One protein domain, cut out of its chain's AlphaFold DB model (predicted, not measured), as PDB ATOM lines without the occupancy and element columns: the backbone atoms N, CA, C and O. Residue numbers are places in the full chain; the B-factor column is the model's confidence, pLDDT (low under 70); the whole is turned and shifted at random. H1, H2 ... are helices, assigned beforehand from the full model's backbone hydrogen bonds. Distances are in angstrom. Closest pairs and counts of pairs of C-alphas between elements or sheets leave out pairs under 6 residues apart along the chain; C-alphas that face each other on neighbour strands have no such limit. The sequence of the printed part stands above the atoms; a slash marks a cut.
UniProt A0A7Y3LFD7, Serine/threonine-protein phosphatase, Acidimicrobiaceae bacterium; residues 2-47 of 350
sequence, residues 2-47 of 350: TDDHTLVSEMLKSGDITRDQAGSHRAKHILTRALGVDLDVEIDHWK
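Overview. This is residues 2 to 47 of the 350 residues of the protein "Serine/threonine-protein phosphatase" of Acidimicrobiaceae bacterium (UniProt A0A7Y3LFD7). This is a domain of little regular structure: two short helices, H1 and H2, touch at one end of the longest axis, and a long stretch with no named element, residues 24 to 47, runs from H2 to the other end, turns a corner near residues 35 to 39 and runs on as an arm to Lys 47, at about a right angle to residues 28 to 34. The printed part has 46 residues, with H1 then H2 along the chain and no named strand. The class is all helix, with 13 residues in named elements. The whole is loose, with a radius of gyration of the C-alphas of 12.1 A, and only just flat, spanning 32 by 26 by 14 A.

Along the chain. Find C-alpha 7 at (32.108, -38.450, -45.160); from there H1, residues 7 to 14, runs 10.6 A to C-alpha 14. H2, residues 19 to 23, ends at C-alpha 23, at (20.675, -37.075, -48.242), 6.8 A from C-alpha 19.

Arrangement. Look at Val 8 and Ala 22, whose C-alphas, 5.9 A apart, are the closest where H1 and H2 touch. A tight link of 4 residues joins them. In H1 and H2 every O i to N i+4 pair is within hydrogen-bond range.

Size, cuts and confidence. The C-alphas of Asp 20 and Leu 39 are the two farthest apart, 34.7 A. The printed part has no cut, and no printed residue is under 70 in pLDDT.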
ATOM      1  N   THR A   2      32.595 -27.225 -56.989       87.88
ATOM      2  CA  THR A   2      33.247 -27.890 -55.867       87.88
ATOM      3  C   THR A   2      32.596 -29.242 -55.596       87.88
ATOM      4  O   THR A   2      31.440 -29.454 -55.967       87.88
ATOM      5  N   ASP A   3      33.339 -30.113 -54.922       84.50
ATOM      6  CA  ASP A   3      32.811 -31.305 -54.271       84.50
ATOM      7  C   ASP A   3      32.887 -31.110 -52.756       84.50
ATOM      8  O   ASP A   3      33.877 -30.584 -52.240       84.50
ATOM      9  N   ASP A   4      31.876 -31.581 -52.036       87.75
ATOM     10  CA  ASP A   4      31.888 -31.509 -50.580       87.75
ATOM     11  C   ASP A   4      32.905 -32.496 -50.001       87.75
ATOM     12  O   ASP A   4      32.891 -33.689 -50.325       87.75
ATOM     13  N   HIS A   5      33.735 -32.019 -49.073       89.12
ATOM     14  CA  HIS A   5      34.604 -32.851 -48.236       89.12
ATOM     15  C   HIS A   5      33.839 -33.347 -47.008       89.12
ATOM     16  O   HIS A   5      34.149 -33.006 -45.864       89.12
ATOM     17  N   THR A   6      32.780 -34.115 -47.260       89.50
ATOM     18  CA  THR A   6      31.972 -34.783 -46.234       89.50
ATOM     19  C   THR A   6      32.148 -36.291 -46.332       89.50
ATOM     20  O   THR A   6      32.347 -36.844 -47.414       89.50
ATOM     21  N   LEU A   7      31.996 -36.991 -45.206       88.25
ATOM     22  CA  LEU A   7      32.108 -38.450 -45.160       88.25
ATOM     23  C   LEU A   7      31.124 -39.115 -46.133       88.25
ATOM     24  O   LEU A   7      31.435 -40.108 -46.774       88.25
ATOM     25  N   VAL A   8      29.929 -38.543 -46.265       89.75
ATOM     26  CA  VAL A   8      28.891 -39.037 -47.173       89.75
ATOM     27  C   VAL A   8      29.276 -38.843 -48.641       89.75
ATOM     28  O   VAL A   8      29.024 -39.737 -49.445       89.75
ATOM     29  N   SER A   9      29.916 -37.726 -48.994       86.62
ATOM     30  CA  SER A   9      30.459 -37.501 -50.339       86.62
ATOM     31  C   SER A   9      31.544 -38.528 -50.684       86.62
ATOM     32  O   SER A   9      31.531 -39.108 -51.769       86.62
ATOM     33  N   GLU A  10      32.428 -38.851 -49.738       87.56
ATOM     34  CA  GLU A  10      33.437 -39.900 -49.927       87.56
ATOM     35  C   GLU A  10      32.816 -41.294 -50.076       87.56
ATOM     36  O   GLU A  10      33.191 -42.029 -50.987       87.56
ATOM     37  N   MET A  11      31.814 -41.629 -49.258       87.12
ATOM     38  CA  MET A  11      31.075 -42.895 -49.360       87.12
ATOM     39  C   MET A  11      30.293 -43.020 -50.679       87.12
ATOM     40  O   MET A  11      30.134 -44.115 -51.216       87.12
ATOM     41  N   LEU A  12      29.796 -41.905 -51.226       89.44
ATOM     42  CA  LEU A  12      29.204 -41.878 -52.566       89.44
ATOM     43  C   LEU A  12      30.258 -42.154 -53.643       89.44
ATOM     44  O   LEU A  12      29.982 -42.887 -54.591       89.44
ATOM     45  N   LYS A  13      31.459 -41.580 -53.500       86.62
ATOM     46  CA  LYS A  13      32.578 -41.768 -54.437       86.62
ATOM     47  C   LYS A  13      33.127 -43.200 -54.409       86.62
ATOM     48  O   LYS A  13      33.496 -43.711 -55.463       86.62
ATOM     49  N   SER A  14      33.159 -43.855 -53.246       88.44
ATOM     50  CA  SER A  14      33.561 -45.265 -53.105       88.44
ATOM     51  C   SER A  14      32.474 -46.260 -53.529       88.44
ATOM     52  O   SER A  14      32.780 -47.429 -53.760       88.44
ATOM     53  N   GLY A  15      31.223 -45.807 -53.670       88.75
ATOM     54  CA  GLY A  15      30.077 -46.651 -54.012       88.75
ATOM     55  C   GLY A  15      29.452 -47.378 -52.817       88.75
ATOM     56  O   GLY A  15      28.629 -48.269 -53.017       88.75
ATOM     57  N   ASP A  16      29.801 -46.993 -51.586       87.31
ATOM     58  CA  ASP A  16      29.276 -47.599 -50.356       87.31
ATOM     59  C   ASP A  16      27.801 -47.243 -50.104       87.31
ATOM     60  O   ASP A  16      27.087 -47.972 -49.411       87.31
ATOM     61  N   ILE A  17      27.335 -46.116 -50.653       89.38
ATOM     62  CA  ILE A  17      25.949 -45.640 -50.546       89.38
ATOM     63  C   ILE A  17      25.449 -45.070 -51.874       89.38
ATOM     64  O   ILE A  17      26.225 -44.647 -52.729       89.38
ATOM     65  N   THR A  18      24.126 -45.013 -52.036       88.56
ATOM     66  CA  THR A  18      23.479 -44.336 -53.173       88.56
ATOM     67  C   THR A  18      23.172 -42.865 -52.867       88.56
ATOM     68  O   THR A  18      23.105 -42.464 -51.703       88.56
ATOM     69  N   ARG A  19      22.931 -42.039 -53.902       83.25
ATOM     70  CA  ARG A  19      22.564 -40.610 -53.736       83.25
ATOM     71  C   ARG A  19      21.334 -40.406 -52.847       83.25
ATOM     72  O   ARG A  19      21.338 -39.514 -52.004       83.25
ATOM     73  N   ASP A  20      20.327 -41.266 -52.972       82.31
ATOM     74  CA  ASP A  20      19.112 -41.185 -52.149       82.31
ATOM     75  C   ASP A  20      19.404 -41.472 -50.668       82.31
ATOM     76  O   ASP A  20      18.831 -40.862 -49.762       82.31
ATOM     77  N   GLN A  21      20.336 -42.393 -50.404       82.69
ATOM     78  CA  GLN A  21      20.766 -42.723 -49.046       82.69
ATOM     79  C   GLN A  21      21.617 -41.608 -48.437       82.69
ATOM     80  O   GLN A  21      21.487 -41.336 -47.245       82.69
ATOM     81  N   ALA A  22      22.438 -40.933 -49.243       82.31
ATOM     82  CA  ALA A  22      23.305 -39.849 -48.797       82.31
ATOM     83  C   ALA A  22      22.536 -38.690 -48.141       82.31
ATOM     84  O   ALA A  22      22.890 -38.273 -47.038       82.31
ATOM     85  N   GLY A  23      21.440 -38.225 -48.752       78.12
ATOM     86  CA  GLY A  23      20.675 -37.075 -48.242       78.12
ATOM     87  C   GLY A  23      20.036 -37.295 -46.861       78.12
ATOM     88  O   GLY A  23      19.878 -36.356 -46.076       78.12
ATOM     89  N   SER A  24      19.712 -38.549 -46.529       82.50
ATOM     90  CA  SER A  24      19.143 -38.947 -45.231       82.50
ATOM     91  C   SER A  24      20.168 -39.587 -44.287       82.50
ATOM     92  O   SER A  24      19.824 -40.010 -43.178       82.50
ATOM     93  N   HIS A  25      21.438 -39.653 -44.697       83.81
ATOM     94  CA  HIS A  25      22.466 -40.337 -43.935       83.81
ATOM     95  C   HIS A  25      22.783 -39.579 -42.644       83.81
ATOM     96  O   HIS A  25      22.986 -38.365 -42.617       83.81
ATOM     97  N   ARG A  26      22.892 -40.318 -41.539       86.06
ATOM     98  CA  ARG A  26      23.129 -39.732 -40.212       86.06
ATOM     99  C   ARG A  26      24.464 -38.981 -40.115       86.06
ATOM    100  O   ARG A  26      24.608 -38.119 -39.255       86.06
ATOM    101  N   ALA A  27      25.427 -39.327 -40.967       83.62
ATOM    102  CA  ALA A  27      26.749 -38.710 -41.013       83.62
ATOM    103  C   ALA A  27      26.892 -37.612 -42.084       83.62
ATOM    104  O   ALA A  27      28.016 -37.235 -42.392       83.62
ATOM    105  N   LYS A  28      25.793 -37.099 -42.659       82.62
ATOM    106  CA  LYS A  28      25.853 -36.107 -43.749       82.62
ATOM    107  C   LYS A  28      26.581 -34.804 -43.402       82.62
ATOM    108  O   LYS A  28      27.165 -34.197 -44.281       82.62
ATOM    109  N   HIS A  29      26.611 -34.435 -42.121       83.12
ATOM    110  CA  HIS A  29      27.313 -33.243 -41.627       83.12
ATOM    111  C   HIS A  29      28.738 -33.526 -41.115       83.12
ATOM    112  O   HIS A  29      29.356 -32.657 -40.511       83.12
ATOM    113  N   ILE A  30      29.260 -34.750 -41.269       88.62
ATOM    114  CA  ILE A  30      30.630 -35.059 -40.840       88.62
ATOM    115  C   ILE A  30      31.590 -34.626 -41.944       88.62
ATOM    116  O   ILE A  30      31.614 -35.241 -43.009       88.62
ATOM    117  N   LEU A  31      32.374 -33.586 -41.668       89.00
ATOM    118  CA  LEU A  31      33.435 -33.104 -42.548       89.00
ATOM    119  C   LEU A  31      34.658 -34.024 -42.464       89.00
ATOM    120  O   LEU A  31      35.046 -34.443 -41.373       89.00
ATOM    121  N   THR A  32      35.266 -34.321 -43.608       87.06
ATOM    122  CA  THR A  32      36.534 -35.064 -43.703       87.06
ATOM    123  C   THR A  32      37.733 -34.137 -43.834       87.06
ATOM    124  O   THR A  32      38.861 -34.556 -43.594       87.06
ATOM    125  N   ARG A  33      37.491 -32.858 -44.145       85.56
ATOM    126  CA  ARG A  33      38.522 -31.828 -44.226       85.56
ATOM    127  C   ARG A  33      38.033 -30.526 -43.596       85.56
ATOM    128  O   ARG A  33      36.960 -30.034 -43.937       85.56
ATOM    129  N   ALA A  34      38.821 -29.969 -42.679       85.81
ATOM    130  CA  ALA A  34      38.532 -28.701 -42.015       85.81
ATOM    131  C   ALA A  34      39.832 -27.980 -41.635       85.81
ATOM    132  O   ALA A  34      40.818 -28.608 -41.252       85.81
ATOM    133  N   LEU A  35      39.829 -26.651 -41.721       87.69
ATOM    134  CA  LEU A  35      40.966 -25.841 -41.287       87.69
ATOM    135  C   LEU A  35      41.076 -25.852 -39.753       87.69
ATOM    136  O   LEU A  35      40.076 -25.690 -39.057       87.69
ATOM    137  N   GLY A  36      42.298 -26.002 -39.234       84.25
ATOM    138  CA  GLY A  36      42.600 -25.919 -37.798       84.25
ATOM    139  C   GLY A  36      42.533 -27.238 -37.021       84.25
ATOM    140  O   GLY A  36      42.760 -27.223 -35.814       84.25
ATOM    141  N   VAL A  37      42.239 -28.360 -37.685       83.19
ATOM    142  CA  VAL A  37      42.291 -29.704 -37.078       83.19
ATOM    143  C   VAL A  37      43.669 -30.335 -37.270       83.19
ATOM    144  O   VAL A  37      44.273 -30.797 -36.305       83.19
ATOM    145  N   ASP A  38      44.179 -30.288 -38.500       82.94
ATOM    146  CA  ASP A  38      45.492 -30.803 -38.876       82.94
ATOM    147  C   ASP A  38      46.490 -29.660 -39.119       82.94
ATOM    148  O   ASP A  38      46.102 -28.529 -39.425       82.94
ATOM    149  N   LEU A  39      47.787 -29.957 -38.973       80.81
ATOM    150  CA  LEU A  39      48.872 -29.000 -39.242       80.81
ATOM    151  C   LEU A  39      48.989 -28.665 -40.736       80.81
ATOM    152  O   LEU A  39      49.320 -27.533 -41.080       80.81
ATOM    153  N   ASP A  40      48.674 -29.635 -41.594       86.06
ATOM    154  CA  ASP A  40      48.683 -29.510 -43.046       86.06
ATOM    155  C   ASP A  40      47.281 -29.804 -43.591       86.06
ATOM    156  O   ASP A  40      46.651 -30.790 -43.210       86.06
ATOM    157  N   VAL A  41      46.794 -28.960 -44.505       85.56
ATOM    158  CA  VAL A  41      45.487 -29.132 -45.153       85.56
ATOM    159  C   VAL A  41      45.663 -29.116 -46.664       85.56
ATOM    160  O   VAL A  41      46.212 -28.175 -47.235       85.56
ATOM    161  N   GLU A  42      45.170 -30.161 -47.322       85.25
ATOM    162  CA  GLU A  42      45.117 -30.230 -48.779       85.25
ATOM    163  C   GLU A  42      44.001 -29.316 -49.308       85.25
ATOM    164  O   GLU A  42      42.848 -29.419 -48.894       85.25
ATOM    165  N   ILE A  43      44.320 -28.392 -50.213       87.81
ATOM    166  CA  ILE A  43      43.346 -27.428 -50.740       87.81
ATOM    167  C   ILE A  43      43.075 -27.729 -52.208       87.81
ATOM    168  O   ILE A  43      43.983 -27.691 -53.047       87.81
ATOM    169  N   ASP A  44      41.803 -27.951 -52.516       87.19
ATOM    170  CA  ASP A  44      41.352 -28.072 -53.890       87.19
ATOM    171  C   ASP A  44      41.297 -26.683 -54.530       87.19
ATOM    172  O   ASP A  44      40.759 -25.727 -53.965       87.19
ATOM    173  N   HIS A  45      41.869 -26.564 -55.723       89.88
ATOM    174  CA  HIS A  45      41.851 -25.333 -56.495       89.88
ATOM    175  C   HIS A  45      41.509 -25.639 -57.946       89.88
ATOM    176  O   HIS A  45      42.012 -26.591 -58.544       89.88
ATOM    177  N   TRP A  46      40.676 -24.785 -58.528       86.88
ATOM    178  CA  TRP A  46      40.266 -24.875 -59.921       86.88
ATOM    179  C   TRP A  46      40.468 -23.524 -60.589       86.88
ATOM    180  O   TRP A  46      40.259 -22.477 -59.978       86.88
ATOM    181  N   LYS A  47      40.859 -23.552 -61.863       89.75
ATOM    182  CA  LYS A  47      40.853 -22.371 -62.720       89.75
ATOM    183  C   LYS A  47      39.629 -22.449 -63.619       89.75
ATOM    184  O   LYS A  47      39.437 -23.447 -64.308       89.75
TER     185      LYS A  47